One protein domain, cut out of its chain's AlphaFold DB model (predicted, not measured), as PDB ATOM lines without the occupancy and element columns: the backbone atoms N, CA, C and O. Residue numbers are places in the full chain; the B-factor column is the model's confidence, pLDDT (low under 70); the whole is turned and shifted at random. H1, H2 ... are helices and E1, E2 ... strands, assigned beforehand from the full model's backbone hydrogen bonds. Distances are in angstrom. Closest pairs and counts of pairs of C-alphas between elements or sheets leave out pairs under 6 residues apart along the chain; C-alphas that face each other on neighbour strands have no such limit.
ATOM      1  N   LYS A   5     -50.727  22.671 -37.218       78.62
ATOM      2  CA  LYS A   5     -50.218  21.287 -37.205       78.62
ATOM      3  C   LYS A   5     -49.113  21.099 -36.172       78.62
ATOM      4  O   LYS A   5     -49.021  20.037 -35.559       78.62
ATOM      5  N   LEU A   6     -48.282  22.121 -35.977       82.62
ATOM      6  CA  LEU A   6     -47.203  22.084 -34.998       82.62
ATOM      7  C   LEU A   6     -47.749  22.185 -33.572       82.62
ATOM      8  O   LEU A   6     -47.310  21.434 -32.703       82.62
ATOM      9  N   ALA A   7     -48.762  23.031 -33.357       81.38
ATOM     10  CA  ALA A   7     -49.477  23.131 -32.090       81.38
ATOM     11  C   ALA A   7     -50.126  21.793 -31.690       81.38
ATOM     12  O   ALA A   7     -49.916  21.318 -30.577       81.38
ATOM     13  N   GLU A   8     -50.834  21.129 -32.610       80.62
ATOM     14  CA  GLU A   8     -51.439  19.809 -32.363       80.62
ATOM     15  C   GLU A   8     -50.380  18.736 -32.054       80.62
ATOM     16  O   GLU A   8     -50.570  17.877 -31.190       80.62
ATOM     17  N   TYR A   9     -49.221  18.807 -32.710       83.19
ATOM     18  CA  TYR A   9     -48.116  17.894 -32.442       83.19
ATOM     19  C   TYR A   9     -47.469  18.136 -31.064       83.19
ATOM     20  O   TYR A   9     -47.217  17.164 -30.350       83.19
ATOM     21  N   MET A  10     -47.260  19.396 -30.654       85.06
ATOM     22  CA  MET A  10     -46.778  19.757 -29.309       85.06
ATOM     23  C   MET A  10     -47.755  19.306 -28.217       85.06
ATOM     24  O   MET A  10     -47.339  18.680 -27.243       85.06
ATOM     25  N   GLN A  11     -49.058  19.540 -28.405       83.25
ATOM     26  CA  GLN A  11     -50.103  19.075 -27.486       83.25
ATOM     27  C   GLN A  11     -50.057  17.552 -27.304       83.25
ATOM     28  O   GLN A  11     -50.132  17.061 -26.182       83.25
ATOM     29  N   ARG A  12     -49.855  16.792 -28.390       81.81
ATOM     30  CA  ARG A  12     -49.735  15.327 -28.327       81.81
ATOM     31  C   ARG A  12     -48.468  14.856 -27.605       81.81
ATOM     32  O   ARG A  12     -48.496  13.819 -26.948       81.81
ATOM     33  N   ILE A  13     -47.350  15.579 -27.729       83.38
ATOM     34  CA  ILE A  13     -46.119  15.280 -26.971       83.38
ATOM     35  C   ILE A  13     -46.367  15.463 -25.471       83.38
ATOM     36  O   ILE A  13     -46.001  14.584 -24.688       83.38
ATOM     37  N   LEU A  14     -47.013  16.572 -25.095       83.75
ATOM     38  CA  LEU A  14     -47.331  16.910 -23.707       83.75
ATOM     39  C   LEU A  14     -48.343  15.937 -23.089       83.75
ATOM     40  O   LEU A  14     -48.119  15.465 -21.980       83.75
ATOM     41  N   GLU A  15     -49.409  15.590 -23.813       80.12
ATOM     42  CA  GLU A  15     -50.430  14.632 -23.366       80.12
ATOM     43  C   GLU A  15     -49.838  13.244 -23.102       80.12
ATOM     44  O   GLU A  15     -50.120  12.615 -22.087       80.12
ATOM     45  N   GLN A  16     -48.981  12.767 -24.006       75.62
ATOM     46  CA  GLN A  16     -48.383  11.436 -23.903       75.62
ATOM     47  C   GLN A  16     -47.177  11.394 -22.951       75.62
ATOM     48  O   GLN A  16     -46.555  10.339 -22.823       75.62
ATOM     49  N   GLY A  17     -46.799  12.526 -22.343       72.19
ATOM     50  CA  GLY A  17     -45.620  12.637 -21.481       72.19
ATOM     51  C   GLY A  17     -44.319  12.222 -22.175       72.19
ATOM     52  O   GLY A  17     -43.388  11.742 -21.530       72.19
ATOM     53  N   LYS A  18     -44.248  12.335 -23.509       76.19
ATOM     54  CA  LYS A  18     -43.122  11.795 -24.278       76.19
ATOM     55  C   LYS A  18     -41.888  12.675 -24.112       76.19
ATOM     56  O   LYS A  18     -41.822  13.775 -24.649       76.19
ATOM     57  N   LEU A  19     -40.867  12.137 -23.451       81.31
ATOM     58  CA  LEU A  19     -39.539  12.758 -23.342       81.31
ATOM     59  C   LEU A  19     -38.647  12.488 -24.561       81.31
ATOM     60  O   LEU A  19     -37.537  13.007 -24.656       81.31
ATOM     61  N   SER A  20     -39.115  11.684 -25.515       84.88
ATOM     62  CA  SER A  20     -38.395  11.435 -26.759       84.88
ATOM     63  C   SER A  20     -39.330  11.077 -27.906       84.88
ATOM     64  O   SER A  20     -40.272  10.300 -27.723       84.88
ATOM     65  N   VAL A  21     -39.039  11.586 -29.100       86.50
ATOM     66  CA  VAL A  21     -39.769  11.278 -30.338       86.50
ATOM     67  C   VAL A  21     -38.805  11.001 -31.485       86.50
ATOM     68  O   VAL A  21     -37.725  11.585 -31.560       86.50
ATOM     69  N   THR A  22     -39.193  10.138 -32.421       86.50
ATOM     70  CA  THR A  22     -38.421   9.924 -33.650       86.50
ATOM     71  C   THR A  22     -38.359  11.216 -34.472       86.50
ATOM     72  O   THR A  22     -39.350  11.943 -34.590       86.50
ATOM     73  N   ALA A  23     -37.195  11.497 -35.053       80.06
ATOM     74  CA  ALA A  23     -36.953  12.629 -35.935       80.06
ATOM     75  C   ALA A  23     -37.735  12.445 -37.245       80.06
ATOM     76  O   ALA A  23     -37.356  11.671 -38.122       80.06
ATOM     77  N   GLY A  24     -38.851  13.156 -37.346       82.81
ATOM     78  CA  GLY A  24     -39.689  13.297 -38.528       82.81
ATOM     79  C   GLY A  24     -39.940  14.779 -38.787       82.81
ATOM     80  O   GLY A  24     -39.459  15.630 -38.048       82.81
ATOM     81  N   LYS A  25     -40.709  15.100 -39.829       82.19
ATOM     82  CA  LYS A  25     -40.880  16.484 -40.300       82.19
ATOM     83  C   LYS A  25     -41.260  17.474 -39.183       82.19
ATOM     84  O   LYS A  25     -40.554  18.452 -38.994       82.19
ATOM     85  N   SER A  26     -42.303  17.183 -38.400       81.06
ATOM     86  CA  SER A  26     -42.782  18.081 -37.334       81.06
ATOM     87  C   SER A  26     -41.873  18.136 -36.102       81.06
ATOM     88  O   SER A  26     -41.793  19.173 -35.460       81.06
ATOM     89  N   SER A  27     -41.176  17.048 -35.752       80.62
ATOM     90  CA  SER A  27     -40.244  17.064 -34.616       80.62
ATOM     91  C   SER A  27     -38.933  17.768 -34.968       80.62
ATOM     92  O   SER A  27     -38.389  18.482 -34.130       80.62
ATOM     93  N   LEU A  28     -38.466  17.637 -36.213       83.56
ATOM     94  CA  LEU A  28     -37.350  18.423 -36.735       83.56
ATOM     95  C   LEU A  28     -37.705  19.907 -36.820       83.56
ATOM     96  O   LEU A  28     -36.919  20.726 -36.383       83.56
ATOM     97  N   GLU A  29     -38.906  20.255 -37.278       83.81
ATOM     98  CA  GLU A  29     -39.357  21.651 -37.332       83.81
ATOM     99  C   GLU A  29     -39.439  22.296 -35.937       83.81
ATOM    100  O   GLU A  29     -39.016  23.435 -35.759       83.81
ATOM    101  N   ILE A  30     -39.875  21.548 -34.916       84.50
ATOM    102  CA  ILE A  30     -39.818  21.984 -33.509       84.50
ATOM    103  C   ILE A  30     -38.377  22.270 -33.060       84.50
ATOM    104  O   ILE A  30     -38.116  23.292 -32.424       84.50
ATOM    105  N   HIS A  31     -37.445  21.384 -33.406       86.19
ATOM    106  CA  HIS A  31     -36.037  21.532 -33.053       86.19
ATOM    107  C   HIS A  31     -35.366  22.691 -33.800       86.19
ATOM    108  O   HIS A  31     -34.728  23.535 -33.179       86.19
ATOM    109  N   ASP A  32     -35.546  22.763 -35.116       85.19
ATOM    110  CA  ASP A  32     -34.847  23.701 -35.991       85.19
ATOM    111  C   ASP A  32     -35.395  25.130 -35.848       85.19
ATOM    112  O   ASP A  32     -34.630  26.091 -35.870       85.19
ATOM    113  N   GLN A  33     -36.715  25.289 -35.685       82.94
ATOM    114  CA  GLN A  33     -37.352  26.608 -35.640       82.94
ATOM    115  C   GLN A  33     -37.442  27.189 -34.224       82.94
ATOM    116  O   GLN A  33     -37.385  28.408 -34.065       82.94
ATOM    117  N   TYR A  34     -37.594  26.343 -33.202       81.62
ATOM    118  CA  TYR A  34     -37.848  26.789 -31.826       81.62
ATOM    119  C   TYR A  34     -36.767  26.357 -30.834       81.62
ATOM    120  O   TYR A  34     -36.897  26.632 -29.646       81.62
ATOM    121  N   ALA A  35     -35.695  25.713 -31.312       85.12
ATOM    122  CA  ALA A  35     -34.587  25.224 -30.492       85.12
ATOM    123  C   ALA A  35     -35.033  24.290 -29.349       85.12
ATOM    124  O   ALA A  35     -34.379  24.217 -28.309       85.12
ATOM    125  N   LEU A  36     -36.145  23.573 -29.545       85.62
ATOM    126  CA  LEU A  36     -36.722  22.682 -28.543       85.62
ATOM    127  C   LEU A  36     -36.209  21.253 -28.708       85.62
ATOM    128  O   LEU A  36     -36.328  20.634 -29.770       85.62
ATOM    129  N   GLY A  37     -35.691  20.707 -27.611       86.31
ATOM    130  CA  GLY A  37     -35.151  19.357 -27.552       86.31
ATOM    131  C   GLY A  37     -33.776  19.197 -28.207       86.31
ATOM    132  O   GLY A  37     -33.300  20.024 -28.984       86.31
ATOM    133  N   ARG A  38     -33.115  18.083 -27.887       87.44
ATOM    134  CA  ARG A  38     -31.784  17.721 -28.380       87.44
ATOM    135  C   ARG A  38     -31.859  16.501 -29.280       87.44
ATOM    136  O   ARG A  38     -32.339  15.441 -28.877       87.44
ATOM    137  N   ARG A  39     -31.314  16.622 -30.489       85.81
ATOM    138  CA  ARG A  39     -31.207  15.499 -31.417       85.81
ATOM    139  C   ARG A  39     -30.056  14.569 -31.029       85.81
ATOM    140  O   ARG A  39     -28.901  14.985 -30.968       85.81
ATOM    141  N   ILE A  40     -30.375  13.296 -30.816       84.75
ATOM    142  CA  ILE A  40     -29.425  12.201 -30.609       84.75
ATOM    143  C   ILE A  40     -29.748  11.127 -31.656       84.75
ATOM    144  O   ILE A  40     -30.756  10.426 -31.583       84.75
ATOM    145  N   GLY A  41     -28.921  11.049 -32.701       85.62
ATOM    146  CA  GLY A  41     -29.157  10.166 -33.846       85.62
ATOM    147  C   GLY A  41     -30.463  10.485 -34.589       85.62
ATOM    148  O   GLY A  41     -30.623  11.565 -35.170       85.62
ATOM    149  N   LYS A  42     -31.391   9.517 -34.594       85.25
ATOM    150  CA  LYS A  42     -32.727   9.623 -35.213       85.25
ATOM    151  C   LYS A  42     -33.832   9.979 -34.211       85.25
ATOM    152  O   LYS A  42     -35.004   9.866 -34.555       85.25
ATOM    153  N   THR A  43     -33.478  10.416 -33.008       85.50
ATOM    154  CA  THR A  43     -34.430  10.733 -31.939       85.50
ATOM    155  C   THR A  43     -34.191  12.150 -31.438       85.50
ATOM    156  O   THR A  43     -33.052  12.612 -31.375       85.50
ATOM    157  N   ILE A  44     -35.264  12.854 -31.097       87.75
ATOM    158  CA  ILE A  44     -35.228  14.155 -30.432       87.75
ATOM    159  C   ILE A  44     -35.696  13.939 -29.001       87.75
ATOM    160  O   ILE A  44     -36.780  13.400 -28.783       87.75
ATOM    161  N   HIS A  45     -34.847  14.314 -28.051       87.12
ATOM    162  CA  HIS A  45     -35.099  14.203 -26.622       87.12
ATOM    163  C   HIS A  45     -35.493  15.563 -26.063       87.12
ATOM    164  O   HIS A  45     -34.795  16.545 -26.305       87.12
ATOM    165  N   PHE A  46     -36.580  15.610 -25.309       87.19
ATOM    166  CA  PHE A  46     -37.076  16.821 -24.669       87.19
ATOM    167  C   PHE A  46     -36.770  16.775 -23.179       87.19
ATOM    168  O   PHE A  46     -36.957  15.749 -22.524       87.19
ATOM    169  N   THR A  47     -36.293  17.893 -22.655       85.94
ATOM    170  CA  THR A  47     -36.144  18.134 -21.222       85.94
ATOM    171  C   THR A  47     -37.449  18.663 -20.631       85.94
ATOM    172  O   THR A  47     -38.331  19.133 -21.353       85.94
ATOM    173  N   ASP A  48     -37.553  18.673 -19.303       79.75
ATOM    174  CA  ASP A  48     -38.689  19.298 -18.613       79.75
ATOM    175  C   ASP A  48     -38.808  20.792 -18.951       79.75
ATOM    176  O   ASP A  48     -39.909  21.329 -19.076       79.75
ATOM    177  N   ARG A  49     -37.669  21.457 -19.192       82.06
ATOM    178  CA  ARG A  49     -37.624  22.845 -19.661       82.06
ATOM    179  C   ARG A  49     -38.222  22.997 -21.059       82.06
ATOM    180  O   ARG A  49     -38.950  23.957 -21.288       82.06
ATOM    181  N   ASP A  50     -37.953  22.062 -21.970       85.38
ATOM    182  CA  ASP A  50     -38.537  22.077 -23.318       85.38
ATOM    183  C   ASP A  50     -40.055  21.871 -23.269       85.38
ATOM    184  O   ASP A  50     -40.793  22.506 -24.017       85.38
ATOM    185  N   GLN A  51     -40.542  21.008 -22.370       82.50
ATOM    186  CA  GLN A  51     -41.981  20.840 -22.163       82.50
ATOM    187  C   GLN A  51     -42.638  22.112 -21.635       82.50
ATOM    188  O   GLN A  51     -43.719  22.477 -22.092       82.50
ATOM    189  N   GLU A  52     -41.990  22.798 -20.698       81.19
ATOM    190  CA  GLU A  52     -42.512  24.051 -20.167       81.19
ATOM    191  C   GLU A  52     -42.526  25.162 -21.219       81.19
ATOM    192  O   GLU A  52     -43.494  25.916 -21.323       81.19
ATOM    193  N   GLU A  53     -41.507  25.212 -22.071       84.31
ATOM    194  CA  GLU A  53     -41.471  26.145 -23.190       84.31
ATOM    195  C   GLU A  53     -42.555  25.819 -24.233       84.31
ATOM    196  O   GLU A  53     -43.263  26.722 -24.677       84.31
ATOM    197  N   MET A  54     -42.804  24.535 -24.535       85.50
ATOM    198  CA  MET A  54     -43.945  24.118 -25.366       85.50
ATOM    199  C   MET A  54     -45.285  24.581 -24.774       85.50
ATOM    200  O   MET A  54     -46.135  25.081 -25.512       85.50
ATOM    201  N   ARG A  55     -45.476  24.477 -23.449       82.38
ATOM    202  CA  ARG A  55     -46.690  24.983 -22.781       82.38
ATOM    203  C   ARG A  55     -46.828  26.494 -22.939       82.38
ATOM    204  O   ARG A  55     -47.886  26.969 -23.350       82.38
ATOM    205  N   ARG A  56     -45.755  27.247 -22.684       81.88
ATOM    206  CA  ARG A  56     -45.737  28.710 -22.840       81.88
ATOM    207  C   ARG A  56     -46.061  29.136 -24.263       81.88
ATOM    208  O   ARG A  56     -46.864  30.043 -24.458       81.88
ATOM    209  N   MET A  57     -45.480  28.464 -25.252       82.12
ATOM    210  CA  MET A  57     -45.726  28.742 -26.661       82.12
ATOM    211  C   MET A  57     -47.177  28.478 -27.059       82.12
ATOM    212  O   MET A  57     -47.771  29.305 -27.752       82.12
ATOM    213  N   LEU A  58     -47.761  27.363 -26.608       80.94
ATOM    214  CA  LEU A  58     -49.170  27.060 -26.845       80.94
ATOM    215  C   LEU A  58     -50.057  28.147 -26.230       80.94
ATOM    216  O   LEU A  58     -50.834  28.761 -26.958       80.94
ATOM    217  N   SER A  59     -49.866  28.475 -24.947       78.00
ATOM    218  CA  SER A  59     -50.654  29.507 -24.261       78.00
ATOM    219  C   SER A  59     -50.503  30.900 -24.878       78.00
ATOM    220  O   SER A  59     -51.502  31.586 -25.077       78.00
ATOM    221  N   ALA A  60     -49.287  31.316 -25.243       76.81
ATOM    222  CA  ALA A  60     -49.033  32.624 -25.856       76.81
ATOM    223  C   ALA A  60     -49.677  32.770 -27.246       76.81
ATOM    224  O   ALA A  60     -50.004  33.879 -27.662       76.81
ATOM    225  N   ASN A  61     -49.882  31.656 -27.955       76.81
ATOM    226  CA  ASN A  61     -50.591  31.619 -29.237       76.81
ATOM    227  C   ASN A  61     -52.070  31.203 -29.072       76.81
ATOM    228  O   ASN A  61     -52.755  30.948 -30.060       76.81
ATOM    229  N   GLY A  62     -52.563  31.139 -27.830       71.56
ATOM    230  CA  GLY A  62     -53.947  30.836 -27.470       71.56
ATOM    231  C   GLY A  62     -54.338  29.357 -27.537       71.56
ATOM    232  O   GLY A  62     -55.479  29.025 -27.258       71.56
ATOM    233  N   TYR A  63     -53.441  28.439 -27.884       72.56
ATOM    234  CA  TYR A  63     -53.759  27.014 -27.934       72.56
ATOM    235  C   TYR A  63     -53.914  26.410 -26.531       72.56
ATOM    236  O   TYR A  63     -53.160  26.721 -25.607       72.56
ATOM    237  N   ALA A  64     -54.855  25.473 -26.393       71.00
ATOM    238  CA  ALA A  64     -54.986  24.651 -25.192       71.00
ATOM    239  C   ALA A  64     -53.716  23.805 -24.952       71.00
ATOM    240  O   ALA A  64     -53.017  23.434 -25.894       71.00
ATOM    241  N   LEU A  65     -53.417  23.472 -23.695       66.38
ATOM    242  CA  LEU A  65     -52.224  22.687 -23.332       66.38
ATOM    243  C   LEU A  65     -52.385  21.176 -23.559       66.38
ATOM    244  O   LEU A  65     -51.396  20.450 -23.617       66.38
ATOM    245  N   ILE A  66     -53.627  20.715 -23.693       59.38
ATOM    246  CA  ILE A  66     -54.010  19.321 -23.923       59.38
ATOM    247  C   ILE A  66     -54.834  19.289 -25.219       59.38
ATOM    248  O   ILE A  66     -55.619  20.223 -25.437       59.38
ATOM    249  N   PRO A  67     -54.683  18.270 -26.090       54.81
ATOM    250  CA  PRO A  67     -55.541  18.117 -27.257       54.81
ATOM    251  C   PRO A  67     -57.005  18.073 -26.814       54.81
ATOM    252  O   PRO A  67     -57.434  17.168 -26.102       54.81
ATOM    253  N   VAL A  68     -57.795  19.060 -27.226       52.75
ATOM    254  CA  VAL A  68     -59.244  19.004 -27.015       52.75
ATOM    255  C   VAL A  68     -59.772  17.906 -27.930       52.75
ATOM    256  O   VAL A  68     -59.593  17.999 -29.146       52.75
ATOM    257  N   MET A  69     -60.409  16.868 -27.373       45.62
ATOM    258  CA  MET A  69     -61.095  15.861 -28.184       45.62
ATOM    259  C   MET A  69     -62.104  16.577 -29.089       45.62
ATOM    260  O   MET A  69     -63.070  17.187 -28.633       45.62
ATOM    261  N   LYS A  70     -61.828  16.569 -30.397       47.91
ATOM    262  CA  LYS A  70     -62.594  17.316 -31.410       47.91
ATOM    263  C   LYS A  70     -63.923  16.634 -31.756       47.91
ATOM    264  O   LYS A  70     -64.745  17.238 -32.450       47.91
ATOM    265  N   GLU A  71     -64.130  15.402 -31.306       40.12
ATOM    266  CA  GLU A  71     -65.291  14.579 -31.631       40.12
ATOM    267  C   GLU A  71     -66.456  14.887 -30.682       40.12
ATOM    268  O   GLU A  71     -66.329  14.813 -29.466       40.12
ATOM    269  N   GLY A  72     -67.597  15.285 -31.251       47.00
ATOM    270  CA  GLY A  72     -68.854  15.487 -30.518       47.00
ATOM    271  C   GLY A  72     -69.066  16.860 -29.871       47.00
ATOM    272  O   GLY A  72     -70.187  17.162 -29.476       47.00
ATOM    273  N   MET A  73     -68.048  17.722 -29.801       43.84
ATOM    274  CA  MET A  73     -68.163  18.999 -29.087       43.84
ATOM    275  C   MET A  73     -68.785  20.116 -29.943       43.84
ATOM    276  O   MET A  73     -68.299  20.406 -31.048       43.84
ATOM    277  N   ALA A  74     -69.830  20.770 -29.420       50.03
ATOM    278  CA  ALA A  74     -70.487  21.907 -30.060       50.03
ATOM    279  C   ALA A  74     -69.551  23.128 -30.127       50.03
ATOM    280  O   ALA A  74     -68.616  23.283 -29.342       50.03
ATOM    281  N   ARG A  75     -69.788  24.025 -31.093       42.91
ATOM    282  CA  ARG A  75     -68.935  25.208 -31.326       42.91
ATOM    283  C   ARG A  75     -68.848  26.145 -30.112       42.91
ATOM    284  O   ARG A  75     -67.806  26.757 -29.911       42.91
ATOM    285  N   SER A  76     -69.910  26.231 -29.312       43.12
ATOM    286  CA  SER A  76     -69.959  27.007 -28.064       43.12
ATOM    287  C   SER A  76     -68.959  26.509 -27.023       43.12
ATOM    288  O   SER A  76     -68.258  27.302 -26.401       43.12
ATOM    289  N   ASP A  77     -68.837  25.194 -26.890       52.00
ATOM    290  CA  ASP A  77     -68.016  24.561 -25.857       52.00
ATOM    291  C   ASP A  77     -66.523  24.714 -26.178       52.00
ATOM    292  O   ASP A  77     -65.693  24.860 -25.285       52.00
ATOM    293  N   ARG A  78     -66.181  24.801 -27.472       49.28
ATOM    294  CA  ARG A  78     -64.827  25.129 -27.950       49.28
ATOM    295  C   ARG A  78     -64.424  26.570 -27.634       49.28
ATOM    296  O   ARG A  78     -63.243  26.827 -27.403       49.28
ATOM    297  N   LEU A  79     -65.394  27.489 -27.617       45.75
ATOM    298  CA  LEU A  79     -65.181  28.884 -27.231       45.75
ATOM    299  C   LEU A  79     -64.962  28.994 -25.712       45.75
ATOM    300  O   LEU A  79     -64.047  29.685 -25.277       45.75
ATOM    301  N   ALA A  80     -65.741  28.249 -24.918       49.34
ATOM    302  CA  ALA A  80     -65.559  28.145 -23.468       49.34
ATOM    303  C   ALA A  80     -64.232  27.462 -23.077       49.34
ATOM    304  O   ALA A  80     -63.631  27.822 -22.070       49.34
ATOM    305  N   ALA A  81     -63.741  26.528 -23.898       50.34
ATOM    306  CA  ALA A  81     -62.451  25.857 -23.726       50.34
ATOM    307  C   ALA A  81     -61.242  26.647 -24.280       50.34
ATOM    308  O   ALA A  81     -60.128  26.122 -24.296       50.34
ATOM    309  N   GLY A  82     -61.438  27.886 -24.748       42.28
ATOM    310  CA  GLY A  82     -60.346  28.767 -25.170       42.28
ATOM    311  C   GLY A  82     -59.614  28.333 -26.445       42.28
ATOM    312  O   GLY A  82     -58.435  28.632 -26.587       42.28
TER     313      GLY A  82
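This is residues 5 to 82 of the 244 residues of an uncharacterized protein of Rhodocyclaceae bacterium (UniProt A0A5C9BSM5). A small body of three helices carries a little three-stranded sheet at one end, and a long tail ending in the short helix H4 makes the opposite end. H2 covers one face of the sheet, and H1 lies near the middle of the model, meeting both H2 and H3; residues 71 to 77, of which 75 to 77 belong to H4, stick out. The printed part has 78 residues, with four named helices and three named strands in the order H1, E1, H2, E2, E3, H3, H4; the sheet runs E1, E3, E2, all antiparallel, and the class is mostly helix. The whole is only just compact, close to loose, with a radius of gyration of the C-alphas of 13.4 A, and only just elongated, spanning 44 by 22 by 19 A.

H1, residues 5 to 15, and H2, residues 25 to 34, only just touch, with 3 pairs of C-alphas within 8 A; the closest are those of Leu 6 and Ser 26, 6.4 A apart. Their lines are about perpendicular, at 88 degrees. E1, residues 20 to 22, is the antiparallel neighbour of E3, residues 43 to 45, with N 21 and O 44 at 2.9 A. H2 is on the sheet at a height over the sheet of 9.8 A, over E3 and E2, residues 38 to 40, and runs slantwise to the strands, at 37 degrees to E2 on the local plane. E1, H2 and E2 form a split strand-helix-strand unit, two strands running the same way with E3 between them in the sheet; its crossover is right-handed. E2 and E3 form an antiparallel hairpin, with N 38 and O 45 at 2.8 A. H3, residues 48 to 60, and H1 only just touch, with 3 pairs of C-alphas within 8 A; the closest are those of Met 10 and Met 54, 6.5 A apart. They run opposite ways at a steep tilt of 49 degrees. H2 and H3 are near each other, with 5 pairs of C-alphas within 10 A. H4, residues 75 to 80, is apart from H1, H2 and H3. In H1, H2, H3 and H4 every O i to N i+4 pair is within hydrogen-bond range.

H1 begins at C-alpha 5, (-50.218, 21.287, -37.205), and is 15.4 A long. H2 is 13.7 A long. H3, 18.4 A long, begins at C-alpha 48, (-38.689, 19.298, -18.613). H4 ends at C-alpha 80, (-65.559, 28.145, -23.468).

The two C-alphas farthest apart are those of Gly 41 and Ser 76, at 44.5 A. The printed part has no cut. The link from H3 to H4 is long, with 14 residues; the other links are tight. The mean pLDDT of the printed part is 74.6, and residues 65 to 82 are under 70.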